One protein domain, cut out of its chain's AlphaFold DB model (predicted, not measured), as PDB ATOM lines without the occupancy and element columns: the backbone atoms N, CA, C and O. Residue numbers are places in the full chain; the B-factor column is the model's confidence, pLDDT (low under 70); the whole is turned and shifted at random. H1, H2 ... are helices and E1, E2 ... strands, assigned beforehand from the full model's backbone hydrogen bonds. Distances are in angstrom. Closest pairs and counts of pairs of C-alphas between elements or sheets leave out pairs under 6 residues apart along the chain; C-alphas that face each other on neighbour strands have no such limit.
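This is residues 34 to 81 and 115 to 249 of the 544 residues of an uncharacterized protein of Helicobacter sp. MIT 05-5294 (UniProt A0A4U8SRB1). A long helical arm, residues 34 to 58, of which 34 to 41 belong to H1 and 43 to 58 to the long helix H2, sticks out from a body in which the short helix H4 packs with its residues 162 to 165 on a strongly twisted sheet, in the order E1, E2, E4, E5, and with its residues 165 to 168 on the two-stranded ladder of E3 and E6. H3 and H5 pack on H4; H6 and the hairpin of E7 and E8 lie at another end, where residues 231 to 236 stick out. The printed part has 183 residues, in the order H1 H2 H3 E1 E2 H4 E3 E4 E5 E6 H5 H6 E7 E8 H7, and is mixed, helices and strands; the sheets are antiparallel. It is loose, with a radius of gyration of the C-alphas of 23.2 A, and spans 83 by 47 by 35 A.

H1, residues 34 to 41, and H2, residues 43 to 74, meet only through their link. H4, residues 162 to 168, is the hub. H2 touches it with residues 73 to 74 alone, about perpendicular at 74 degrees; the closest C-alphas are those of Leu 74 and Gln 164, 6.8 A apart. H3, residues 127 to 130, touches H4, with C-alphas 129 and 163 closest at 4.2 A. E1, residues 133 to 136, and E2, residues 139 to 145, form a hairpin, with N 134 and O 141 2.8 A apart. H4 is on their sheet, at a height of 9.7 A. E3, residues 175 to 177, pairs with E6, residues 208 to 210, with N 176 and O 209 2.9 A apart. E4, residues 186 to 191, pairs with E2, with N 142 and O 189 2.8 A apart, and forms a hairpin with E5, residues 197 to 201, with N 188 and O 200 2.8 A apart. H5, residues 211 to 214, touches H4, with C-alphas 214 and 163 closest at 5.9 A. H6, residues 218 to 226, touches no helix. E7, residues 229 to 232, and E8, residues 235 to 238, form a hairpin, with N 230 and O 237 2.9 A apart. H7, residues 245 to 248, is close to H4 but not clearly touching, with C-alphas 248 and 166 7.6 A apart. In H1, H2 and H6 every O i to N i+4 pair is within hydrogen-bond range; H4 has 0 of 3, but 4 of 4 O i to N i+3 pairs; H3, H5 and H7 are too short for an O i to N i+4 pair.

H1 begins at C-alpha 34, (-18.493, -29.187, -122.824). H2 measures 45.6 A, E2 19.0 A, E4 17.3 A, E5 13.6 A and H6 12.5 A from first to last C-alpha. H7 ends at C-alpha 248, (41.350, -50.830, -88.324).

The C-alphas of Lys 34 and Lys 226 are the two farthest apart, at 83.5 A. Residues 82 to 114 are not printed, and C-alphas 81 and 115 are 16.6 A apart across the cut. Of the links printed whole, E2 to H4 is long, with 16 residues. Model confidence is under 70 in residues 74 to 81 and 115 to 122.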
ATOM      1  N   LYS A  34     -18.658 -29.547-124.234       76.69
ATOM      2  CA  LYS A  34     -18.493 -29.187-122.824       76.69
ATOM      3  C   LYS A  34     -17.252 -29.835-122.202       76.69
ATOM      4  O   LYS A  34     -16.441 -29.131-121.611       76.69
ATOM      5  N   VAL A  35     -17.043 -31.134-122.430       77.19
ATOM      6  CA  VAL A  35     -15.827 -31.854-122.003       77.19
ATOM      7  C   VAL A  35     -14.583 -31.259-122.662       77.19
ATOM      8  O   VAL A  35     -13.553 -31.097-122.011       77.19
ATOM      9  N   ARG A  36     -14.668 -30.880-123.942       74.94
ATOM     10  CA  ARG A  36     -13.567 -30.229-124.657       74.94
ATOM     11  C   ARG A  36     -13.245 -28.843-124.093       74.94
ATOM     12  O   ARG A  36     -12.073 -28.545-123.888       74.94
ATOM     13  N   GLN A  37     -14.255 -28.020-123.809       78.62
ATOM     14  CA  GLN A  37     -14.063 -26.710-123.178       78.62
ATOM     15  C   GLN A  37     -13.473 -26.835-121.770       78.62
ATOM     16  O   GLN A  37     -12.568 -26.080-121.432       78.62
ATOM     17  N   GLU A  38     -13.919 -27.806-120.969       75.88
ATOM     18  CA  GLU A  38     -13.343 -28.093-119.646       75.88
ATOM     19  C   GLU A  38     -11.891 -28.594-119.750       75.88
ATOM     20  O   GLU A  38     -11.030 -28.186-118.970       75.88
ATOM     21  N   TYR A  39     -11.581 -29.425-120.749       76.00
ATOM     22  CA  TYR A  39     -10.221 -29.888-121.027       76.00
ATOM     23  C   TYR A  39      -9.295 -28.730-121.430       76.00
ATOM     24  O   TYR A  39      -8.187 -28.616-120.900       76.00
ATOM     25  N   GLU A  40      -9.740 -27.857-122.336       76.38
ATOM     26  CA  GLU A  40      -8.990 -26.679-122.790       76.38
ATOM     27  C   GLU A  40      -8.837 -25.635-121.665       76.38
ATOM     28  O   GLU A  40      -7.738 -25.119-121.461       76.38
ATOM     29  N   ALA A  41      -9.880 -25.391-120.861       78.88
ATOM     30  CA  ALA A  41      -9.836 -24.476-119.714       78.88
ATOM     31  C   ALA A  41      -8.877 -24.946-118.606       78.88
ATOM     32  O   ALA A  41      -8.214 -24.124-117.974       78.88
ATOM     33  N   ASN A  42      -8.746 -26.264-118.412       81.12
ATOM     34  CA  ASN A  42      -7.828 -26.868-117.443       81.12
ATOM     35  C   ASN A  42      -6.421 -27.139-118.009       81.12
ATOM     36  O   ASN A  42      -5.585 -27.730-117.322       81.12
ATOM     37  N   ALA A  43      -6.120 -26.742-119.252       78.25
ATOM     38  CA  ALA A  43      -4.792 -26.924-119.841       78.25
ATOM     39  C   ALA A  43      -3.650 -26.263-119.030       78.25
ATOM     40  O   ALA A  43      -2.622 -26.918-118.858       78.25
ATOM     41  N   PRO A  44      -3.800 -25.044-118.460       83.75
ATOM     42  CA  PRO A  44      -2.751 -24.426-117.641       83.75
ATOM     43  C   PRO A  44      -2.478 -25.189-116.339       83.75
ATOM     44  O   PRO A  44      -1.326 -25.357-115.949       83.75
ATOM     45  N   GLN A  45      -3.535 -25.687-115.689       84.81
ATOM     46  CA  GLN A  45      -3.440 -26.473-114.457       84.81
ATOM     47  C   GLN A  45      -2.711 -27.799-114.715       84.81
ATOM     48  O   GLN A  45      -1.766 -28.131-114.007       84.81
ATOM     49  N   ARG A  46      -3.067 -28.505-115.795       85.44
ATOM     50  CA  ARG A  46      -2.399 -29.757-116.187       85.44
ATOM     51  C   ARG A  46      -0.955 -29.548-116.629       85.44
ATOM     52  O   ARG A  46      -0.112 -30.392-116.357       85.44
ATOM     53  N   ALA A  47      -0.652 -28.425-117.283       83.44
ATOM     54  CA  ALA A  47       0.723 -28.059-117.611       83.44
ATOM     55  C   ALA A  47       1.557 -27.801-116.345       83.44
ATOM     56  O   ALA A  47       2.706 -28.231-116.278       83.44
ATOM     57  N   LYS A  48       0.974 -27.154-115.326       89.75
ATOM     58  CA  LYS A  48       1.615 -26.950-114.021       89.75
ATOM     59  C   LYS A  48       1.844 -28.273-113.284       89.75
ATOM     60  O   LYS A  48       2.959 -28.521-112.846       89.75
ATOM     61  N   GLU A  49       0.833 -29.137-113.210       89.25
ATOM     62  CA  GLU A  49       0.941 -30.465-112.582       89.25
ATOM     63  C   GLU A  49       1.974 -31.354-113.292       89.25
ATOM     64  O   GLU A  49       2.769 -32.024-112.637       89.25
ATOM     65  N   ALA A  50       2.027 -31.315-114.629       86.81
ATOM     66  CA  ALA A  50       3.047 -32.021-115.403       86.81
ATOM     67  C   ALA A  50       4.461 -31.471-115.147       86.81
ATOM     68  O   ALA A  50       5.398 -32.254-115.010       86.81
ATOM     69  N   ALA A  51       4.620 -30.147-115.037       90.62
ATOM     70  CA  ALA A  51       5.900 -29.522-114.712       90.62
ATOM     71  C   ALA A  51       6.362 -29.848-113.280       90.62
ATOM     72  O   ALA A  51       7.536 -30.140-113.070       90.62
ATOM     73  N   GLU A  52       5.450 -29.854-112.301       92.31
ATOM     74  CA  GLU A  52       5.739 -30.263-110.919       92.31
ATOM     75  C   GLU A  52       6.118 -31.750-110.837       92.31
ATOM     76  O   GLU A  52       7.092 -32.101-110.167       92.31
ATOM     77  N   ALA A  53       5.406 -32.623-111.556       90.94
ATOM     78  CA  ALA A  53       5.731 -34.045-111.636       90.94
ATOM     79  C   ALA A  53       7.098 -34.287-112.297       90.94
ATOM     80  O   ALA A  53       7.876 -35.106-111.809       90.94
ATOM     81  N   GLN A  54       7.414 -33.549-113.366       91.06
ATOM     82  CA  GLN A  54       8.719 -33.617-114.018       91.06
ATOM     83  C   GLN A  54       9.837 -33.131-113.087       91.06
ATOM     84  O   GLN A  54      10.828 -33.837-112.920       91.06
ATOM     85  N   ALA A  55       9.667 -31.982-112.426       91.62
ATOM     86  CA  ALA A  55      10.652 -31.456-111.480       91.62
ATOM     87  C   ALA A  55      10.892 -32.416-110.304       91.62
ATOM     88  O   ALA A  55      12.032 -32.617-109.884       91.62
ATOM     89  N   LYS A  56       9.831 -33.059-109.798       92.50
ATOM     90  CA  LYS A  56       9.939 -34.091-108.764       92.50
ATOM     91  C   LYS A  56      10.699 -35.325-109.264       92.50
ATOM     92  O   LYS A  56      11.579 -35.804-108.558       92.50
ATOM     93  N   ALA A  57      10.398 -35.812-110.468       91.81
ATOM     94  CA  ALA A  57      11.102 -36.953-111.056       91.81
ATOM     95  C   ALA A  57      12.592 -36.650-111.296       91.81
ATOM     96  O   ALA A  57      13.445 -37.492-111.020       91.81
ATOM     97  N   GLU A  58      12.920 -35.439-111.756       92.00
ATOM     98  CA  GLU A  58      14.305 -34.979-111.912       92.00
ATOM     99  C   GLU A  58      15.026 -34.874-110.559       92.00
ATOM    100  O   GLU A  58      16.172 -35.313-110.446       92.00
ATOM    101  N   TYR A  59      14.361 -34.353-109.522       91.12
ATOM    102  CA  TYR A  59      14.898 -34.314-108.158       91.12
ATOM    103  C   TYR A  59      15.172 -35.722-107.616       91.12
ATOM    104  O   TYR A  59      16.267 -35.984-107.129       91.12
ATOM    105  N   GLU A  60      14.211 -36.642-107.728       90.00
ATOM    106  CA  GLU A  60      14.355 -38.025-107.259       90.00
ATOM    107  C   GLU A  60      15.466 -38.775-108.008       90.00
ATOM    108  O   GLU A  60      16.224 -39.520-107.386       90.00
ATOM    109  N   ALA A  61      15.610 -38.544-109.318       89.25
ATOM    110  CA  ALA A  61      16.686 -39.128-110.114       89.25
ATOM    111  C   ALA A  61      18.066 -38.637-109.651       89.25
ATOM    112  O   ALA A  61      18.954 -39.456-109.407       89.25
ATOM    113  N   ARG A  62      18.233 -37.321-109.449       89.56
ATOM    114  CA  ARG A  62      19.488 -36.746-108.936       89.56
ATOM    115  C   ARG A  62      19.785 -37.186-107.507       89.56
ATOM    116  O   ARG A  62      20.910 -37.578-107.220       89.56
ATOM    117  N   ALA A  63      18.776 -37.212-106.637       87.31
ATOM    118  CA  ALA A  63      18.914 -37.705-105.271       87.31
ATOM    119  C   ALA A  63      19.358 -39.176-105.246       87.31
ATOM    120  O   ALA A  63      20.197 -39.562-104.435       87.31
ATOM    121  N   MET A  64      18.822 -40.010-106.146       83.94
ATOM    122  CA  MET A  64      19.214 -41.415-106.266       83.94
ATOM    123  C   MET A  64      20.662 -41.568-106.752       83.94
ATOM    124  O   MET A  64      21.397 -42.395-106.210       83.94
ATOM    125  N   GLU A  65      21.082 -40.765-107.727       83.75
ATOM    126  CA  GLU A  65      22.459 -40.742-108.225       83.75
ATOM    127  C   GLU A  65      23.452 -40.260-107.155       83.75
ATOM    128  O   GLU A  65      24.463 -40.923-106.907       83.75
ATOM    129  N   ALA A  66      23.147 -39.154-106.470       84.75
ATOM    130  CA  ALA A  66      23.935 -38.640-105.351       84.75
ATOM    131  C   ALA A  66      24.040 -39.683-104.230       84.75
ATOM    132  O   ALA A  66      25.138 -40.010-103.782       84.75
ATOM    133  N   LYS A  67      22.919 -40.314-103.859       83.69
ATOM    134  CA  LYS A  67      22.894 -41.395-102.868       83.69
ATOM    135  C   LYS A  67      23.778 -42.569-103.264       83.69
ATOM    136  O   LYS A  67      24.440 -43.139-102.401       83.69
ATOM    137  N   PHE A  68      23.783 -42.960-104.538       78.19
ATOM    138  CA  PHE A  68      24.635 -44.045-105.016       78.19
ATOM    139  C   PHE A  68      26.118 -43.677-104.910       78.19
ATOM    140  O   PHE A  68      26.898 -44.481-104.404       78.19
ATOM    141  N   ARG A  69      26.503 -42.458-105.310       81.94
ATOM    142  CA  ARG A  69      27.887 -41.966-105.203       81.94
ATOM    143  C   ARG A  69      28.348 -41.839-103.753       81.94
ATOM    144  O   ARG A  69      29.369 -42.419-103.405       81.94
ATOM    145  N   VAL A  70      27.567 -41.178-102.897       80.69
ATOM    146  CA  VAL A  70      27.871 -41.045-101.464       80.69
ATOM    147  C   VAL A  70      27.961 -42.409-100.802       80.69
ATOM    148  O   VAL A  70      28.932 -42.687-100.103       80.69
ATOM    149  N   ARG A  71      26.994 -43.300-101.054       74.69
ATOM    150  CA  ARG A  71      27.057 -44.667-100.533       74.69
ATOM    151  C   ARG A  71      28.311 -45.368-101.036       74.69
ATOM    152  O   ARG A  71      28.970 -45.993-100.234       74.69
ATOM    153  N   ASN A  72      28.698 -45.234-102.298       72.31
ATOM    154  CA  ASN A  72      29.931 -45.845-102.791       72.31
ATOM    155  C   ASN A  72      31.209 -45.295-102.158       72.31
ATOM    156  O   ASN A  72      32.223 -45.959-102.312       72.31
ATOM    157  N   VAL A  73      31.183 -44.135-101.498       74.69
ATOM    158  CA  VAL A  73      32.306 -43.600-100.714       74.69
ATOM    159  C   VAL A  73      32.197 -44.056 -99.256       74.69
ATOM    160  O   VAL A  73      33.131 -44.637 -98.714       74.69
ATOM    161  N   LEU A  74      31.032 -43.865 -98.627       68.44
ATOM    162  CA  LEU A  74      30.809 -44.163 -97.210       68.44
ATOM    163  C   LEU A  74      30.640 -45.661 -96.928       68.44
ATOM    164  O   LEU A  74      31.141 -46.146 -95.926       68.44
ATOM    165  N   SER A  75      29.985 -46.434 -97.797       53.78
ATOM    166  CA  SER A  75      29.818 -47.894 -97.661       53.78
ATOM    167  C   SER A  75      31.065 -48.694 -98.034       53.78
ATOM    168  O   SER A  75      31.016 -49.921 -98.005       53.78
ATOM    169  N   LEU A  76      32.165 -48.026 -98.392       48.38
ATOM    170  CA  LEU A  76      33.506 -48.623 -98.369       48.38
ATOM    171  C   LEU A  76      33.982 -48.860 -96.936       48.38
ATOM    172  O   LEU A  76      34.879 -49.669 -96.726       48.38
ATOM    173  N   SER A  77      33.338 -48.236 -95.941       40.12
ATOM    174  CA  SER A  77      33.383 -48.722 -94.567       40.12
ATOM    175  C   SER A  77      32.576 -50.023 -94.486       40.12
ATOM    176  O   SER A  77      31.403 -50.040 -94.107       40.12
ATOM    177  N   GLY A  78      33.208 -51.147 -94.836       42.12
ATOM    178  CA  GLY A  78      32.720 -52.523 -94.642       42.12
ATOM    179  C   GLY A  78      32.416 -52.894 -93.180       42.12
ATOM    180  O   GLY A  78      32.444 -54.057 -92.807       42.12
ATOM    181  N   ILE A  79      32.112 -51.906 -92.344       38.38
ATOM    182  CA  ILE A  79      31.726 -52.001 -90.947       38.38
ATOM    183  C   ILE A  79      30.183 -52.023 -90.818       38.38
ATOM    184  O   ILE A  79      29.653 -52.428 -89.788       38.38
ATOM    185  N   TYR A  80      29.438 -51.683 -91.884       32.28
ATOM    186  CA  TYR A  80      27.965 -51.602 -91.890       32.28
ATOM    187  C   TYR A  80      27.209 -52.787 -92.525       32.28
ATOM    188  O   TYR A  80      25.988 -52.723 -92.674       32.28
ATOM    189  N   SER A  81      27.863 -53.916 -92.830       33.84
ATOM    190  CA  SER A  81      27.124 -55.180 -93.054       33.84
ATOM    191  C   SER A  81      26.573 -55.777 -91.748       33.84
ATOM    192  O   SER A  81      25.814 -56.750 -91.756       33.84
ATOM    193  N   ASN A 115      19.018 -64.841 -84.561       23.86
ATOM    194  CA  ASN A 115      18.350 -65.567 -83.500       23.86
ATOM    195  C   ASN A 115      18.195 -64.608 -82.333       23.86
ATOM    196  O   ASN A 115      19.136 -63.964 -81.882       23.86
ATOM    197  N   ARG A 116      16.959 -64.510 -81.857       28.31
ATOM    198  CA  ARG A 116      16.654 -64.052 -80.505       28.31
ATOM    199  C   ARG A 116      17.656 -64.757 -79.574       28.31
ATOM    200  O   ARG A 116      17.744 -65.972 -79.679       28.31
ATOM    201  N   TYR A 117      18.363 -63.997 -78.736       27.89
ATOM    202  CA  TYR A 117      19.530 -64.339 -77.894       27.89
ATOM    203  C   TYR A 117      20.863 -63.770 -78.413       27.89
ATOM    204  O   TYR A 117      21.358 -64.076 -79.488       27.89
ATOM    205  N   ASN A 118      21.380 -62.851 -77.606       32.19
ATOM    206  CA  ASN A 118      22.337 -61.798 -77.892       32.19
ATOM    207  C   ASN A 118      23.775 -62.268 -77.600       32.19
ATOM    208  O   ASN A 118      24.375 -61.796 -76.643       32.19
ATOM    209  N   ASP A 119      24.307 -63.198 -78.397       34.12
ATOM    210  CA  ASP A 119      25.702 -63.653 -78.305       34.12
ATOM    211  C   ASP A 119      26.426 -63.388 -79.638       34.12
ATOM    212  O   ASP A 119      26.087 -64.003 -80.648       34.12
ATOM    213  N   GLY A 120      27.464 -62.536 -79.654       42.19
ATOM    214  CA  GLY A 120      28.577 -62.795 -80.581       42.19
ATOM    215  C   GLY A 120      29.469 -61.649 -81.040       42.19
ATOM    216  O   GLY A 120      30.689 -61.747 -80.884       42.19
ATOM    217  N   VAL A 121      28.927 -60.578 -81.617       50.38
ATOM    218  CA  VAL A 121      29.778 -59.645 -82.376       50.38
ATOM    219  C   VAL A 121      29.976 -58.348 -81.630       50.38
ATOM    220  O   VAL A 121      29.032 -57.641 -81.271       50.38
ATOM    221  N   GLY A 122      31.243 -58.087 -81.337       58.59
ATOM    222  CA  GLY A 122      31.611 -56.892 -80.620       58.59
ATOM    223  C   GLY A 122      31.824 -55.694 -81.528       58.59
ATOM    224  O   GLY A 122      32.026 -55.829 -82.731       58.59
ATOM    225  N   THR A 123      31.753 -54.515 -80.927       77.88
ATOM    226  CA  THR A 123      31.979 -53.242 -81.609       77.88
ATOM    227  C   THR A 123      33.457 -52.862 -81.559       77.88
ATOM    228  O   THR A 123      34.090 -52.959 -80.506       77.88
ATOM    229  N   PHE A 124      33.996 -52.406 -82.691       80.50
ATOM    230  CA  PHE A 124      35.302 -51.742 -82.755       80.50
ATOM    231  C   PHE A 124      35.229 -50.282 -82.309       80.50
ATOM    232  O   PHE A 124      36.235 -49.722 -81.888       80.50
ATOM    233  N   PHE A 125      34.045 -49.671 -82.388       85.31
ATOM    234  CA  PHE A 125      33.831 -48.273 -82.045       85.31
ATOM    235  C   PHE A 125      33.406 -48.108 -80.592       85.31
ATOM    236  O   PHE A 125      32.608 -48.897 -80.068       85.31
ATOM    237  N   ASN A 126      33.937 -47.065 -79.962       89.62
ATOM    238  CA  ASN A 126      33.531 -46.627 -78.634       89.62
ATOM    239  C   ASN A 126      32.294 -45.711 -78.725       89.62
ATOM    240  O   ASN A 126      31.748 -45.483 -79.806       89.62
ATOM    241  N   SER A 127      31.850 -45.148 -77.598       89.94
ATOM    242  CA  SER A 127      30.667 -44.276 -77.563       89.94
ATOM    243  C   SER A 127      30.764 -43.074 -78.510       89.94
ATOM    244  O   SER A 127      29.772 -42.743 -79.162       89.94
ATOM    245  N   LYS A 128      31.950 -42.466 -78.650       91.69
ATOM    246  CA  LYS A 128      32.189 -41.351 -79.576       91.69
ATOM    247  C   LYS A 128      32.115 -41.807 -81.028       91.69
ATOM    248  O   LYS A 128      31.461 -41.154 -81.828       91.69
ATOM    249  N   GLY A 129      32.716 -42.950 -81.361       88.00
ATOM    250  CA  GLY A 129      32.640 -43.503 -82.715       88.00
ATOM    251  C   GLY A 129      31.229 -43.923 -83.117       88.00
ATOM    252  O   GLY A 129      30.844 -43.738 -84.263       88.00
ATOM    253  N   THR A 130      30.419 -44.421 -82.180       86.88
ATOM    254  CA  THR A 130      29.008 -44.762 -82.445       86.88
ATOM    255  C   THR A 130      28.068 -43.552 -82.471       86.88
ATOM    256  O   THR A 130      26.907 -43.688 -82.854       86.88
ATOM    257  N   SER A 131      28.543 -42.375 -82.053       87.81
ATOM    258  CA  SER A 131      27.765 -41.135 -82.070       87.81
ATOM    259  C   SER A 131      27.488 -40.688 -83.504       87.81
ATOM    260  O   SER A 131      28.327 -40.852 -84.383       87.81
ATOM    261  N   LYS A 132      26.335 -40.053 -83.728       87.44
ATOM    262  CA  LYS A 132      26.038 -39.315 -84.972       87.44
ATOM    263  C   LYS A 132      26.707 -37.945 -85.026       87.44
ATOM    264  O   LYS A 132      26.808 -37.340 -86.088       87.44
ATOM    265  N   TYR A 133      27.120 -37.450 -83.866       91.88
ATOM    266  CA  TYR A 133      27.615 -36.099 -83.688       91.88
ATOM    267  C   TYR A 133      29.085 -36.123 -83.304       91.88
ATOM    268  O   TYR A 133      29.502 -36.924 -82.461       91.88
ATOM    269  N   LEU A 134      29.835 -35.218 -83.918       91.88
ATOM    270  CA  LEU A 134      31.217 -34.929 -83.594       91.88
ATOM    271  C   LEU A 134      31.257 -33.812 -82.547       91.88
ATOM    272  O   LEU A 134      30.616 -32.771 -82.712       91.88
ATOM    273  N   ASP A 135      32.017 -34.030 -81.476       87.25
ATOM    274  CA  ASP A 135      32.321 -32.985 -80.504       87.25
ATOM    275  C   ASP A 135      33.348 -32.021 -81.113       87.25
ATOM    276  O   ASP A 135      34.473 -32.421 -81.413       87.25
ATOM    277  N   THR A 136      32.970 -30.752 -81.274       84.38
ATOM    278  CA  THR A 136      33.849 -29.676 -81.759       84.38
ATOM    279  C   THR A 136      33.940 -28.549 -80.710       84.38
ATOM    280  O   THR A 136      33.094 -28.489 -79.811       84.38
ATOM    281  N   PRO A 137      34.891 -27.599 -80.797       76.94
ATOM    282  CA  PRO A 137      34.994 -26.452 -79.887       76.94
ATOM    283  C   PRO A 137      33.769 -25.570 -79.890       76.94
ATOM    284  O   PRO A 137      33.444 -24.945 -78.882       76.94
ATOM    285  N   VAL A 138      33.107 -25.495 -81.043       77.94
ATOM    286  CA  VAL A 138      31.904 -24.694 -81.198       77.94
ATOM    287  C   VAL A 138      30.674 -25.460 -80.727       77.94
ATOM    288  O   VAL A 138      29.625 -24.854 -80.613       77.94
ATOM    289  N   GLY A 139      30.787 -26.745 -80.388       82.31
ATOM    290  CA  GLY A 139      29.712 -27.593 -79.880       82.31
ATOM    291  C   GLY A 139      29.543 -28.877 -80.687       82.31
ATOM    292  O   GLY A 139      30.355 -29.201 -81.554       82.31
ATOM    293  N   GLN A 140      28.493 -29.640 -80.390       88.94
ATOM    294  CA  GLN A 140      28.204 -30.868 -81.129       88.94
ATOM    295  C   GLN A 140      27.652 -30.539 -82.513       88.94
ATOM    296  O   GLN A 140      26.730 -29.732 -82.638       88.94
ATOM    297  N   MET A 141      28.209 -31.171 -83.541       92.56
ATOM    298  CA  MET A 141      27.798 -30.975 -84.929       92.56
ATOM    299  C   MET A 141      27.622 -32.320 -85.630       92.56
ATOM    300  O   MET A 141      28.317 -33.291 -85.335       92.56
ATOM    301  N   GLU A 142      26.683 -32.383 -86.563       94.19
ATOM    302  CA  GLU A 142      26.490 -33.537 -87.435       94.19
ATOM    303  C   GLU A 142      27.479 -33.480 -88.601       94.19
ATOM    304  O   GLU A 142      27.670 -32.425 -89.210       94.19
ATOM    305  N   VAL A 143      28.104 -34.614 -88.910       93.50
ATOM    306  CA  VAL A 143      29.050 -34.733 -90.023       93.50
ATOM    307  C   VAL A 143      28.316 -35.245 -91.257       93.50
ATOM    308  O   VAL A 143      27.528 -36.192 -91.174       93.50
ATOM    309  N   PHE A 144      28.602 -34.657 -92.415       94.00
ATOM    310  CA  PHE A 144      28.082 -35.135 -93.692       94.00
ATOM    311  C   PHE A 144      29.108 -34.987 -94.819       94.00
ATOM    312  O   PHE A 144      29.957 -34.093 -94.807       94.00
ATOM    313  N   LEU A 145      29.021 -35.890 -95.794       93.31
ATOM    314  CA  LEU A 145      29.835 -35.887 -97.002       93.31
ATOM    315  C   LEU A 145      29.113 -35.130 -98.122       93.31
ATOM    316  O   LEU A 145      28.095 -35.596 -98.634       93.31
ATOM    317  N   ASP A 146      29.669 -33.995 -98.530       94.81
ATOM    318  CA  ASP A 146      29.123 -33.129 -99.572       94.81
ATOM    319  C   ASP A 146      29.904 -33.278-100.883       94.81
ATOM    320  O   ASP A 146      30.742 -32.449-101.236       94.81
ATOM    321  N   LEU A 147      29.656 -34.374-101.606       90.75
ATOM    322  CA  LEU A 147      30.376 -34.669-102.852       90.75
ATOM    323  C   LEU A 147      30.113 -33.644-103.965       90.75
ATOM    324  O   LEU A 147      31.003 -33.396-104.780       90.75
ATOM    325  N   ASP A 148      28.906 -33.078-104.005       89.44
ATOM    326  CA  ASP A 148      28.429 -32.201-105.085       89.44
ATOM    327  C   ASP A 148      28.565 -30.703-104.766       89.44
ATOM    328  O   ASP A 148      28.182 -29.867-105.585       89.44
ATOM    329  N   ASP A 149      29.127 -30.366-103.599       91.62
ATOM    330  CA  ASP A 149      29.227 -29.001-103.074       91.62
ATOM    331  C   ASP A 149      27.856 -28.288-102.980       91.62
ATOM    332  O   ASP A 149      27.762 -27.065-103.132       91.62
ATOM    333  N   ASP A 150      26.787 -29.049-102.716       91.12
ATOM    334  CA  ASP A 150      25.398 -28.575-102.644       91.12
ATOM    335  C   ASP A 150      24.855 -28.471-101.205       91.12
ATOM    336  O   ASP A 150      23.685 -28.144-100.998       91.12
ATOM    337  N   ASN A 151      25.732 -28.669-100.213       91.56
ATOM    338  CA  ASN A 151      25.430 -28.742 -98.783       91.56
ATOM    339  C   ASN A 151      24.437 -29.862 -98.432       91.56
ATOM    340  O   ASN A 151      23.553 -29.668 -97.597       91.56
ATOM    341  N   ASP A 152      24.603 -31.031 -99.055       89.75
ATOM    342  CA  ASP A 152      23.735 -32.198 -98.870       89.75
ATOM    343  C   ASP A 152      22.263 -31.867 -99.143       89.75
ATOM    344  O   ASP A 152      21.367 -32.197 -98.358       89.75
ATOM    345  N   GLN A 153      22.004 -31.212-100.282       89.31
ATOM    346  CA  GLN A 153      20.663 -30.774-100.690       89.31
ATOM    347  C   GLN A 153      19.643 -31.927-100.640       89.31
ATOM    348  O   GLN A 153      18.456 -31.712-100.379       89.31
ATOM    349  N   TYR A 154      20.108 -33.151-100.897       88.25
ATOM    350  CA  TYR A 154      19.294 -34.362-100.945       88.25
ATOM    351  C   TYR A 154      19.212 -35.128 -99.612       88.25
ATOM    352  O   TYR A 154      18.426 -36.076 -99.525       88.25
ATOM    353  N   GLY A 155      19.987 -34.754 -98.586       86.94
ATOM    354  CA  GLY A 155      20.020 -35.435 -97.284       86.94
ATOM    355  C   GLY A 155      20.585 -36.860 -97.345       86.94
ATOM    356  O   GLY A 155      20.113 -37.750 -96.634       86.94
ATOM    357  N   VAL A 156      21.521 -37.111 -98.259       86.19
ATOM    358  CA  VAL A 156      22.125 -38.425 -98.530       86.19
ATOM    359  C   VAL A 156      23.563 -38.533 -98.024       86.19
ATOM    360  O   VAL A 156      24.046 -39.655 -97.883       86.19
ATOM    361  N   GLY A 157      24.213 -37.394 -97.759       87.25
ATOM    362  CA  GLY A 157      25.581 -37.223 -97.264       87.25
ATOM    363  C   GLY A 157      25.758 -37.493 -95.774       87.25
ATOM    364  O   GLY A 157      26.874 -37.747 -95.329       87.25
ATOM    365  N   THR A 158      24.676 -37.417 -95.002       88.00
ATOM    366  CA  THR A 158      24.701 -37.508 -93.535       88.00
ATOM    367  C   THR A 158      25.218 -38.867 -93.043       88.00
ATOM    368  O   THR A 158      24.745 -39.919 -93.481       88.00
ATOM    369  N   LEU A 159      26.170 -38.843 -92.104       84.25
ATOM    370  CA  LEU A 159      26.746 -40.051 -91.512       84.25
ATOM    371  C   LEU A 159      25.782 -40.693 -90.497       84.25
ATOM    372  O   LEU A 159      25.127 -40.023 -89.700       84.25
ATOM    373  N   GLU A 160      25.719 -42.026 -90.490       81.50
ATOM    374  CA  GLU A 160      25.013 -42.797 -89.459       81.50
ATOM    375  C   GLU A 160      25.809 -42.860 -88.149       81.50
ATOM    376  O   GLU A 160      25.207 -42.986 -87.081       81.50
ATOM    377  N   SER A 161      27.141 -42.788 -88.230       84.88
ATOM    378  CA  SER A 161      28.033 -42.612 -87.085       84.88
ATOM    379  C   SER A 161      29.364 -41.982 -87.501       84.88
ATOM    380  O   SER A 161      29.832 -42.184 -88.623       84.88
ATOM    381  N   VAL A 162      30.009 -41.257 -86.587       87.06
ATOM    382  CA  VAL A 162      31.331 -40.640 -86.799       87.06
ATOM    383  C   VAL A 162      32.411 -41.702 -87.047       87.06
ATOM    384  O   VAL A 162      33.364 -41.448 -87.774       87.06
ATOM    385  N   GLY A 163      32.233 -42.932 -86.555       83.69
ATOM    386  CA  GLY A 163      33.115 -44.065 -86.842       83.69
ATOM    387  C   GLY A 163      33.238 -44.395 -88.335       83.69
ATOM    388  O   GLY A 163      34.253 -44.949 -88.753       83.69
ATOM    389  N   GLN A 164      32.270 -43.996 -89.174       81.81
ATOM    390  CA  GLN A 164      32.369 -44.139 -90.634       81.81
ATOM    391  C   GLN A 164      33.547 -43.366 -91.238       81.81
ATOM    392  O   GLN A 164      34.029 -43.753 -92.302       81.81
ATOM    393  N   LEU A 165      34.036 -42.325 -90.554       86.75
ATOM    394  CA  LEU A 165      35.201 -41.552 -90.981       86.75
ATOM    395  C   LEU A 165      36.487 -42.387 -91.020       86.75
ATOM    396  O   LEU A 165      37.351 -42.091 -91.833       86.75
ATOM    397  N   VAL A 166      36.581 -43.478 -90.245       82.25
ATOM    398  CA  VAL A 166      37.710 -44.427 -90.343       82.25
ATOM    399  C   VAL A 166      37.818 -45.031 -91.741       82.25
ATOM    400  O   VAL A 166      38.909 -45.289 -92.221       82.25
ATOM    401  N   GLY A 167      36.695 -45.208 -92.440       76.25
ATOM    402  CA  GLY A 167      36.712 -45.681 -93.824       76.25
ATOM    403  C   GLY A 167      37.128 -44.619 -94.845       76.25
ATOM    404  O   GLY A 167      37.138 -44.925 -96.039       76.25
ATOM    405  N   LEU A 168      37.381 -43.378 -94.427       83.44
ATOM    406  CA  LEU A 168      37.845 -42.290 -95.289       83.44
ATOM    407  C   LEU A 168      39.336 -41.992 -95.124       83.44
ATOM    408  O   LEU A 168      39.875 -41.362 -96.025       83.44
ATOM    409  N   ASP A 169      39.961 -42.488 -94.055       84.31
ATOM    410  CA  ASP A 169      41.413 -42.541 -93.877       84.31
ATOM    411  C   ASP A 169      41.980 -43.633 -94.797       84.31
ATOM    412  O   ASP A 169      41.822 -44.840 -94.570       84.31
ATOM    413  N   ILE A 170      42.543 -43.204 -95.925       77.62
ATOM    414  CA  ILE A 170      42.989 -44.100 -96.997       77.62
ATOM    415  C   ILE A 170      44.388 -44.645 -96.703       77.62
ATOM    416  O   ILE A 170      44.681 -45.794 -97.049       77.62
ATOM    417  N   ASN A 171      45.251 -43.835 -96.085       78.44
ATOM    418  CA  ASN A 171      46.629 -44.208 -95.756       78.44
ATOM    419  C   ASN A 171      46.725 -45.007 -94.425       78.44
ATOM    420  O   ASN A 171      47.804 -45.513 -94.083       78.44
ATOM    421  N   GLN A 172      45.587 -45.152 -93.733       83.31
ATOM    422  CA  GLN A 172      45.352 -45.855 -92.472       83.31
ATOM    423  C   GLN A 172      46.227 -45.364 -91.317       83.31
ATOM    424  O   GLN A 172      46.573 -46.155 -90.430       83.31
ATOM    425  N   ASP A 173      46.624 -44.092 -91.338       86.75
ATOM    426  CA  ASP A 173      47.526 -43.493 -90.355       86.75
ATOM    427  C   ASP A 173      46.837 -43.047 -89.057       86.75
ATOM    428  O   ASP A 173      47.510 -42.671 -88.087       86.75
ATOM    429  N   GLY A 174      45.507 -43.157 -89.008       89.00
ATOM    430  CA  GLY A 174      44.690 -42.799 -87.860       89.00
ATOM    431  C   GLY A 174      44.259 -41.341 -87.817       89.00
ATOM    432  O   GLY A 174      43.577 -40.960 -86.860       89.00
ATOM    433  N   PHE A 175      44.606 -40.546 -88.820       91.62
ATOM    434  CA  PHE A 175      44.175 -39.173 -88.987       91.62
ATOM    435  C   PHE A 175      43.372 -39.028 -90.271       91.62
ATOM    436  O   PHE A 175      43.590 -39.714 -91.255       91.62
ATOM    437  N   LEU A 176      42.388 -38.135 -90.224       91.44
ATOM    438  CA  LEU A 176      41.677 -37.695 -91.412       91.44
ATOM    439  C   LEU A 176      42.098 -36.266 -91.720       91.44
ATOM    440  O   LEU A 176      41.773 -35.356 -90.943       91.44
ATOM    441  N   ASP A 177      42.830 -36.075 -92.813       90.94
ATOM    442  CA  ASP A 177      43.412 -34.784 -93.175       90.94
ATOM    443  C   ASP A 177      43.537 -34.571 -94.695       90.94
ATOM    444  O   ASP A 177      42.916 -35.257 -95.502       90.94
ATOM    445  N   SER A 178      44.283 -33.546 -95.117       90.25
ATOM    446  CA  SER A 178      44.447 -33.196 -96.535       90.25
ATOM    447  C   SER A 178      45.110 -34.272 -97.405       90.25
ATOM    448  O   SER A 178      45.092 -34.142 -98.632       90.25
ATOM    449  N   GLU A 179      45.727 -35.290 -96.806       86.69
ATOM    450  CA  GLU A 179      46.259 -36.450 -97.517       86.69
ATOM    451  C   GLU A 179      45.145 -37.418 -97.964       86.69
ATOM    452  O   GLU A 179      45.374 -38.205 -98.890       86.69
ATOM    453  N   ASP A 180      43.930 -37.296 -97.406       87.56
ATOM    454  CA  ASP A 180      42.758 -38.106 -97.741       87.56
ATOM    455  C   ASP A 180      41.832 -37.446 -98.769       87.56
ATOM    456  O   ASP A 180      41.362 -36.314 -98.613       87.56
ATOM    457  N   ASP A 181      41.465 -38.214 -99.800       86.56
ATOM    458  CA  ASP A 181      40.769 -37.723-101.001       86.56
ATOM    459  C   ASP A 181      39.421 -37.021-100.744       86.56
ATOM    460  O   ASP A 181      38.947 -36.275-101.601       86.56
ATOM    461  N   PHE A 182      38.768 -37.283 -99.607       89.44
ATOM    462  CA  PHE A 182      37.437 -36.744 -99.288       89.44
ATOM    463  C   PHE A 182      37.420 -35.777 -98.107       89.44
ATOM    464  O   PHE A 182      36.338 -35.341 -97.704       89.44
ATOM    465  N   PHE A 183      38.572 -35.431 -97.535       92.75
ATOM    466  CA  PHE A 183      38.616 -34.567 -96.359       92.75
ATOM    467  C   PHE A 183      38.032 -33.173 -96.626       92.75
ATOM    468  O   PHE A 183      37.269 -32.645 -95.816       92.75
ATOM    469  N   ASP A 184      38.304 -32.600 -97.799       93.06
ATOM    470  CA  ASP A 184      37.783 -31.295 -98.220       93.06
ATOM    471  C   ASP A 184      36.278 -31.308 -98.563       93.06
ATOM    472  O   ASP A 184      35.646 -30.246 -98.606       93.06
ATOM    473  N   LYS A 185      35.703 -32.501 -98.766       95.06
ATOM    474  CA  LYS A 185      34.270 -32.742 -99.005       95.06
ATOM    475  C   LYS A 185      33.467 -32.961 -97.731       95.06
ATOM    476  O   LYS A 185      32.237 -32.980 -97.786       95.06
ATOM    477  N   LEU A 186      34.121 -33.121 -96.585       95.81
ATOM    478  CA  LEU A 186      33.427 -33.260 -95.313       95.81
ATOM    479  C   LEU A 186      33.017 -31.898 -94.764       95.81
ATOM    480  O   LEU A 186      33.795 -30.941 -94.703       95.81
ATOM    481  N   LYS A 187      31.765 -31.831 -94.323       95.50
ATOM    482  CA  LYS A 187      31.173 -30.647 -93.719       95.50
ATOM    483  C   LYS A 187      30.504 -30.993 -92.398       95.50
ATOM    484  O   LYS A 187      30.148 -32.138 -92.118       95.50
ATOM    485  N   LEU A 188      30.364 -29.962 -91.583       93.62
ATOM    486  CA  LEU A 188      29.745 -29.991 -90.273       93.62
ATOM    487  C   LEU A 188      28.489 -29.134 -90.317       93.62
ATOM    488  O   LEU A 188      28.555 -27.981 -90.742       93.62
ATOM    489  N   ARG A 189      27.367 -29.668 -89.840       92.88
ATOM    490  CA  ARG A 189      26.105 -28.942 -89.668       92.88
ATOM    491  C   ARG A 189      25.750 -28.849 -88.188       92.88
ATOM    492  O   ARG A 189      25.790 -29.840 -87.464       92.88
ATOM    493  N   GLY A 190      25.363 -27.659 -87.751       91.00
ATOM    494  CA  GLY A 190      24.812 -27.411 -86.421       91.00
ATOM    495  C   GLY A 190      23.863 -26.219 -86.432       91.00
ATOM    496  O   GLY A 190      23.640 -25.598 -87.467       91.00
ATOM    497  N   TYR A 191      23.305 -25.884 -85.277       87.44
ATOM    498  CA  TYR A 191      22.340 -24.804 -85.106       87.44
ATOM    499  C   TYR A 191      22.810 -23.838 -84.025       87.44
ATOM    500  O   TYR A 191      23.192 -24.257 -82.931       87.44
ATOM    501  N   ASN A 192      22.771 -22.541 -84.320       83.88
ATOM    502  CA  ASN A 192      23.106 -21.509 -83.345       83.88
ATOM    503  C   ASN A 192      21.980 -21.310 -82.313       83.88
ATOM    504  O   ASN A 192      20.901 -21.904 -82.377       83.88
ATOM    505  N   SER A 193      22.210 -20.418 -81.351       79.62
ATOM    506  CA  SER A 193      21.255 -20.127 -80.280       79.62
ATOM    507  C   SER A 193      19.916 -19.531 -80.744       79.62
ATOM    508  O   SER A 193      18.957 -19.573 -79.963       79.62
ATOM    509  N   GLY A 194      19.844 -19.003 -81.970       80.25
ATOM    510  CA  GLY A 194      18.633 -18.532 -82.652       80.25
ATOM    511  C   GLY A 194      17.903 -19.617 -83.457       80.25
ATOM    512  O   GLY A 194      16.833 -19.349 -84.001       80.25
ATOM    513  N   GLY A 195      18.448 -20.836 -83.519       83.88
ATOM    514  CA  GLY A 195      17.913 -21.946 -84.312       83.88
ATOM    515  C   GLY A 195      18.220 -21.839 -85.810       83.88
ATOM    516  O   GLY A 195      17.564 -22.514 -86.609       83.88
ATOM    517  N   GLU A 196      19.174 -20.986 -86.191       86.38
ATOM    518  CA  GLU A 196      19.671 -20.860 -87.561       86.38
ATOM    519  C   GLU A 196      20.739 -21.924 -87.817       86.38
ATOM    520  O   GLU A 196      21.586 -22.184 -86.959       86.38
ATOM    521  N   GLU A 197      20.685 -22.546 -88.993       89.25
ATOM    522  CA  GLU A 197      21.651 -23.560 -89.400       89.25
ATOM    523  C   GLU A 197      22.997 -22.923 -89.755       89.25
ATOM    524  O   GLU A 197      23.063 -21.910 -90.452       89.25
ATOM    525  N   VAL A 198      24.070 -23.546 -89.284       89.62
ATOM    526  CA  VAL A 198      25.452 -23.180 -89.566       89.62
ATOM    527  C   VAL A 198      26.139 -24.394 -90.168       89.62
ATOM    528  O   VAL A 198      26.150 -25.472 -89.571       89.62
ATOM    529  N   VAL A 199      26.722 -24.199 -91.350       91.44
ATOM    530  CA  VAL A 199      27.499 -25.213 -92.063       91.44
ATOM    531  C   VAL A 199      28.949 -24.753 -92.152       91.44
ATOM    532  O   VAL A 199      29.219 -23.644 -92.613       91.44
ATOM    533  N   LEU A 200      29.873 -25.603 -91.714       90.12
ATOM    534  CA  LEU A 200      31.318 -25.369 -91.749       90.12
ATOM    535  C   LEU A 200      31.990 -26.471 -92.565       90.12
ATOM    536  O   LEU A 200      31.517 -27.607 -92.570       90.12
ATOM    537  N   LYS A 201      33.110 -26.172 -93.229       91.56
ATOM    538  CA  LYS A 201      33.972 -27.246 -93.738       91.56
ATOM    539  C   LYS A 201      34.690 -27.897 -92.566       91.56
ATOM    540  O   LYS A 201      35.097 -27.200 -91.638       91.56
ATOM    541  N   LEU A 202      34.885 -29.213 -92.622       91.69
ATOM    542  CA  LEU A 202      35.655 -29.915 -91.596       91.69
ATOM    543  C   LEU A 202      37.087 -29.361 -91.516       91.69
ATOM    544  O   LEU A 202      37.577 -29.114 -90.419       91.69
ATOM    545  N   SER A 203      37.693 -29.064 -92.668       88.88
ATOM    546  CA  SER A 203      39.040 -28.488 -92.788       88.88
ATOM    547  C   SER A 203      39.179 -27.050 -92.270       88.88
ATOM    548  O   SER A 203      40.280 -26.613 -91.949       88.88
ATOM    549  N   ASP A 204      38.073 -26.311 -92.135       85.06
ATOM    550  CA  ASP A 204      38.072 -24.993 -91.484       85.06
ATOM    551  C   ASP A 204      38.056 -25.113 -89.949       85.06
ATOM    552  O   ASP A 204      38.225 -24.116 -89.246       85.06
ATOM    553  N   VAL A 205      37.805 -26.315 -89.418       84.50
ATOM    554  CA  VAL A 205      37.720 -26.598 -87.980       84.50
ATOM    555  C   VAL A 205      38.906 -27.440 -87.520       84.50
ATOM    556  O   VAL A 205      39.469 -27.147 -86.469       84.50
ATOM    557  N   TYR A 206      39.319 -28.429 -88.310       85.62
ATOM    558  CA  TYR A 206      40.424 -29.341 -88.028       85.62
ATOM    559  C   TYR A 206      41.462 -29.270 -89.145       85.62
ATOM    560  O   TYR A 206      41.110 -29.377 -90.314       85.62
ATOM    561  N   ASN A 207      42.744 -29.178 -88.791       83.88
ATOM    562  CA  ASN A 207      43.815 -29.472 -89.750       83.88
ATOM    563  C   ASN A 207      43.928 -30.982 -90.014       83.88
ATOM    564  O   ASN A 207      44.152 -31.385 -91.146       83.88
ATOM    565  N   ALA A 208      43.750 -31.780 -88.960       88.19
ATOM    566  CA  ALA A 208      43.708 -33.235 -88.982       88.19
ATOM    567  C   ALA A 208      42.792 -33.713 -87.846       88.19
ATOM    568  O   ALA A 208      42.874 -33.202 -86.720       88.19
ATOM    569  N   LEU A 209      41.893 -34.654 -88.135       91.44
ATOM    570  CA  LEU A 209      40.988 -35.245 -87.150       91.44
ATOM    571  C   LEU A 209      41.524 -36.606 -86.702       91.44
ATOM    572  O   LEU A 209      41.610 -37.529 -87.501       91.44
ATOM    573  N   ASP A 210      41.833 -36.743 -85.413       92.56
ATOM    574  CA  ASP A 210      42.308 -37.998 -84.819       92.56
ATOM    575  C   ASP A 210      41.177 -39.034 -84.715       92.56
ATOM    576  O   ASP A 210      40.302 -38.953 -83.842       92.56
ATOM    577  N   LEU A 211      41.216 -40.028 -85.599       91.62
ATOM    578  CA  LEU A 211      40.218 -41.086 -85.697       91.62
ATOM    579  C   LEU A 211      40.384 -42.160 -84.619       91.62
ATOM    580  O   LEU A 211      39.431 -42.885 -84.306       91.62
ATOM    581  N   THR A 212      41.561 -42.249 -83.998       91.38
ATOM    582  CA  THR A 212      41.847 -43.251 -82.960       91.38
ATOM    583  C   THR A 212      40.988 -43.046 -81.710       91.38
ATOM    584  O   THR A 212      40.656 -43.996 -81.002       91.38
ATOM    585  N   LYS A 213      40.501 -41.818 -81.496       92.06
ATOM    586  CA  LYS A 213      39.553 -41.459 -80.429       92.06
ATOM    587  C   LYS A 213      38.171 -42.090 -80.578       92.06
ATOM    588  O   LYS A 213      37.395 -42.049 -79.620       92.06
ATOM    589  N   PHE A 214      37.830 -42.622 -81.749       91.00
ATOM    590  CA  PHE A 214      36.514 -43.198 -82.040       91.00
ATOM    591  C   PHE A 214      36.474 -44.718 -81.883       91.00
ATOM    592  O   PHE A 214      35.393 -45.312 -81.924       91.00
ATOM    593  N   VAL A 215      37.624 -45.355 -81.669       86.75
ATOM    594  CA  VAL A 215      37.729 -46.810 -81.552       86.75
ATOM    595  C   VAL A 215      38.007 -47.259 -80.119       86.75
ATOM    596  O   VAL A 215      38.431 -46.478 -79.268       86.75
ATOM    597  N   ASN A 216      37.729 -48.528 -79.845       88.50
ATOM    598  CA  ASN A 216      38.086 -49.184 -78.595       88.50
ATOM    599  C   ASN A 216      39.557 -49.625 -78.630       88.50
ATOM    600  O   ASN A 216      40.056 -50.091 -79.652       88.50
ATOM    601  N   THR A 217      40.220 -49.543 -77.489       90.56
ATOM    602  CA  THR A 217      41.600 -49.991 -77.245       90.56
ATOM    603  C   THR A 217      41.626 -51.336 -76.513       90.56
ATOM    604  O   THR A 217      40.575 -51.890 -76.164       90.56
ATOM    605  N   GLN A 218      42.814 -51.892 -76.252       88.94
ATOM    606  CA  GLN A 218      42.916 -53.122 -75.460       88.94
ATOM    607  C   GLN A 218      42.439 -52.899 -74.031       88.94
ATOM    608  O   GLN A 218      41.762 -53.762 -73.462       88.94
ATOM    609  N   LYS A 219      42.715 -51.718 -73.478       93.06
ATOM    610  CA  LYS A 219      42.186 -51.296 -72.186       93.06
ATOM    611  C   LYS A 219      40.658 -51.390 -72.132       93.06
ATOM    612  O   LYS A 219      40.133 -51.974 -71.184       93.06
ATOM    613  N   ASP A 220      39.953 -50.902 -73.151       92.44
ATOM    614  CA  ASP A 220      38.484 -50.963 -73.205       92.44
ATOM    615  C   ASP A 220      37.976 -52.414 -73.267       92.44
ATOM    616  O   ASP A 220      37.010 -52.782 -72.593       92.44
ATOM    617  N   VAL A 221      38.663 -53.274 -74.028       88.12
ATOM    618  CA  VAL A 221      38.363 -54.714 -74.090       88.12
ATOM    619  C   VAL A 221      38.547 -55.375 -72.722       88.12
ATOM    620  O   VAL A 221      37.716 -56.189 -72.307       88.12
ATOM    621  N   ASP A 222      39.619 -55.052 -72.006       91.06
ATOM    622  CA  ASP A 222      39.919 -55.641 -70.703       91.06
ATOM    623  C   ASP A 222      38.981 -55.133 -69.602       91.06
ATOM    624  O   ASP A 222      38.581 -55.901 -68.719       91.06
ATOM    625  N   GLU A 223      38.574 -53.865 -69.660       93.06
ATOM    626  CA  GLU A 223      37.523 -53.304 -68.807       93.06
ATOM    627  C   GLU A 223      36.164 -53.950 -69.085       93.06
ATOM    628  O   GLU A 223      35.450 -54.320 -68.144       93.06
ATOM    629  N   TRP A 224      35.829 -54.170 -70.361       91.56
ATOM    630  CA  TRP A 224      34.630 -54.902 -70.749       91.56
ATOM    631  C   TRP A 224      34.655 -56.337 -70.220       91.56
ATOM    632  O   TRP A 224      33.681 -56.757 -69.604       91.56
ATOM    633  N   LYS A 225      35.762 -57.078 -70.372       89.25
ATOM    634  CA  LYS A 225      35.882 -58.463 -69.871       89.25
ATOM    635  C   LYS A 225      35.616 -58.564 -68.367       89.25
ATOM    636  O   LYS A 225      34.999 -59.533 -67.931       89.25
ATOM    637  N   LYS A 226      36.053 -57.570 -67.582       92.25
ATOM    638  CA  LYS A 226      35.815 -57.506 -66.126       92.25
ATOM    639  C   LYS A 226      34.348 -57.240 -65.775       92.25
ATOM    640  O   LYS A 226      33.895 -57.687 -64.729       92.25
ATOM    641  N   ASN A 227      33.620 -56.531 -66.638       89.50
ATOM    642  CA  ASN A 227      32.262 -56.038 -66.391       89.50
ATOM    643  C   ASN A 227      31.280 -56.450 -67.499       89.50
ATOM    644  O   ASN A 227      30.382 -55.675 -67.845       89.50
ATOM    645  N   SER A 228      31.467 -57.639 -68.076       86.12
ATOM    646  CA  SER A 228      30.796 -58.091 -69.306       86.12
ATOM    647  C   SER A 228      29.330 -58.460 -69.103       86.12
ATOM    648  O   SER A 228      28.613 -58.688 -70.075       86.12
ATOM    649  N   THR A 229      28.857 -58.477 -67.859       88.00
ATOM    650  CA  THR A 229      27.476 -58.790 -67.501       88.00
ATOM    651  C   THR A 229      26.843 -57.699 -66.640       88.00
ATOM    652  O   THR A 229      27.523 -56.854 -66.051       88.00
ATOM    653  N   TYR A 230      25.514 -57.686 -66.599       86.06
ATOM    654  CA  TYR A 230      24.718 -56.894 -65.665       86.06
ATOM    655  C   TYR A 230      23.461 -57.671 -65.260       86.06
ATOM    656  O   TYR A 230      23.026 -58.569 -65.979       86.06
ATOM    657  N   GLU A 231      22.884 -57.345 -64.105       90.06
ATOM    658  CA  GLU A 231      21.667 -57.988 -63.603       90.06
ATOM    659  C   GLU A 231      20.471 -57.044 -63.742       90.06
ATOM    660  O   GLU A 231      20.540 -55.876 -63.356       90.06
ATOM    661  N   GLN A 232      19.370 -57.556 -64.288       86.81
ATOM    662  CA  GLN A 232      18.092 -56.858 -64.367       86.81
ATOM    663  C   GLN A 232      16.963 -57.864 -64.131       86.81
ATOM    664  O   GLN A 232      16.910 -58.898 -64.794       86.81
ATOM    665  N   ASP A 233      16.079 -57.577 -63.173       90.06
ATOM    666  CA  ASP A 233      14.942 -58.433 -62.798       90.06
ATOM    667  C   ASP A 233      15.334 -59.881 -62.422       90.06
ATOM    668  O   ASP A 233      14.608 -60.836 -62.699       90.06
ATOM    669  N   GLY A 234      16.503 -60.058 -61.794       89.56
ATOM    670  CA  GLY A 234      17.053 -61.372 -61.431       89.56
ATOM    671  C   GLY A 234      17.619 -62.171 -62.612       89.56
ATOM    672  O   GLY A 234      17.975 -63.340 -62.449       89.56
ATOM    673  N   ILE A 235      17.699 -61.567 -63.801       88.75
ATOM    674  CA  ILE A 235      18.271 -62.157 -65.013       88.75
ATOM    675  C   ILE A 235      19.630 -61.508 -65.285       88.75
ATOM    676  O   ILE A 235      19.751 -60.283 -65.334       88.75
ATOM    677  N   ILE A 236      20.653 -62.341 -65.484       88.00
ATOM    678  CA  ILE A 236      21.990 -61.896 -65.886       88.00
ATOM    679  C   ILE A 236      22.012 -61.738 -67.407       88.00
ATOM    680  O   ILE A 236      21.819 -62.704 -68.146       88.00
ATOM    681  N   TRP A 237      22.288 -60.524 -67.862       84.44
ATOM    682  CA  TRP A 237      22.438 -60.164 -69.264       84.44
ATOM    683  C   TRP A 237      23.906 -59.933 -69.602       84.44
ATOM    684  O   TRP A 237      24.662 -59.395 -68.790       84.44
ATOM    685  N   GLN A 238      24.312 -60.308 -70.815       83.12
ATOM    686  CA  GLN A 238      25.618 -59.939 -71.354       83.12
ATOM    687  C   GLN A 238      25.548 -58.555 -71.995       83.12
ATOM    688  O   GLN A 238      24.604 -58.227 -72.718       83.12
ATOM    689  N   LYS A 239      26.565 -57.735 -71.740       84.19
ATOM    690  CA  LYS A 239      26.776 -56.487 -72.470       84.19
ATOM    691  C   LYS A 239      27.273 -56.804 -73.873       84.19
ATOM    692  O   LYS A 239      27.962 -57.803 -74.081       84.19
ATOM    693  N   GLN A 240      26.993 -55.903 -74.813       81.75
ATOM    694  CA  GLN A 240      27.570 -55.970 -76.153       81.75
ATOM    695  C   GLN A 240      29.089 -56.117 -76.052       81.75
ATOM    696  O   GLN A 240      29.732 -55.393 -75.292       81.75
ATOM    697  N   LYS A 241      29.643 -57.076 -76.794       81.75
ATOM    698  CA  LYS A 241      31.077 -57.348 -76.795       81.75
ATOM    699  C   LYS A 241      31.855 -56.129 -77.295       81.75
ATOM    700  O   LYS A 241      31.399 -55.403 -78.172       81.75
ATOM    701  N   VAL A 242      33.044 -55.921 -76.750       83.19
ATOM    702  CA  VAL A 242      33.985 -54.895 -77.211       83.19
ATOM    703  C   VAL A 242      35.149 -55.595 -77.903       83.19
ATOM    704  O   VAL A 242      35.629 -56.626 -77.419       83.19
ATOM    705  N   VAL A 243      35.565 -55.075 -79.056       81.44
ATOM    706  CA  VAL A 243      36.719 -55.564 -79.824       81.44
ATOM    707  C   VAL A 243      37.705 -54.420 -79.987       81.44
ATOM    708  O   VAL A 243      37.300 -53.276 -80.161       81.44
ATOM    709  N   ASN A 244      38.994 -54.737 -79.926       82.00
ATOM    710  CA  ASN A 244      40.056 -53.764 -80.116       82.00
ATOM    711  C   ASN A 244      40.041 -53.233 -81.560       82.00
ATOM    712  O   ASN A 244      40.169 -54.014 -82.500       82.00
ATOM    713  N   GLY A 245      39.873 -51.923 -81.730       82.38
ATOM    714  CA  GLY A 245      39.807 -51.241 -83.021       82.38
ATOM    715  C   GLY A 245      41.137 -50.720 -83.553       82.38
ATOM    716  O   GLY A 245      41.150 -50.176 -84.652       82.38
ATOM    717  N   THR A 246      42.260 -50.932 -82.862       82.44
ATOM    718  CA  THR A 246      43.599 -50.633 -83.415       82.44
ATOM    719  C   THR A 246      43.884 -51.397 -84.711       82.44
ATOM    720  O   THR A 246      44.647 -50.928 -85.550       82.44
ATOM    721  N   SER A 247      43.228 -52.544 -84.926       78.12
ATOM    722  CA  SER A 247      43.350 -53.328 -86.157       78.12
ATOM    723  C   SER A 247      42.754 -52.651 -87.395       78.12
ATOM    724  O   SER A 247      43.040 -53.101 -88.502       78.12
ATOM    725  N   LEU A 248      41.924 -51.611 -87.221       79.12
ATOM    726  CA  LEU A 248      41.350 -50.830 -88.324       79.12
ATOM    727  C   LEU A 248      42.374 -49.906 -88.998       79.12
ATOM    728  O   LEU A 248      42.133 -49.457 -90.112       79.12
ATOM    729  N   PHE A 249      43.504 -49.654 -88.339       84.06
ATOM    730  CA  PHE A 249      44.598 -48.818 -88.830       84.06
ATOM    731  C   PHE A 249      45.775 -49.689 -89.267       84.06
ATOM    732  O   PHE A 249      45.768 -50.904 -89.031       84.06
TER     733      PHE A 249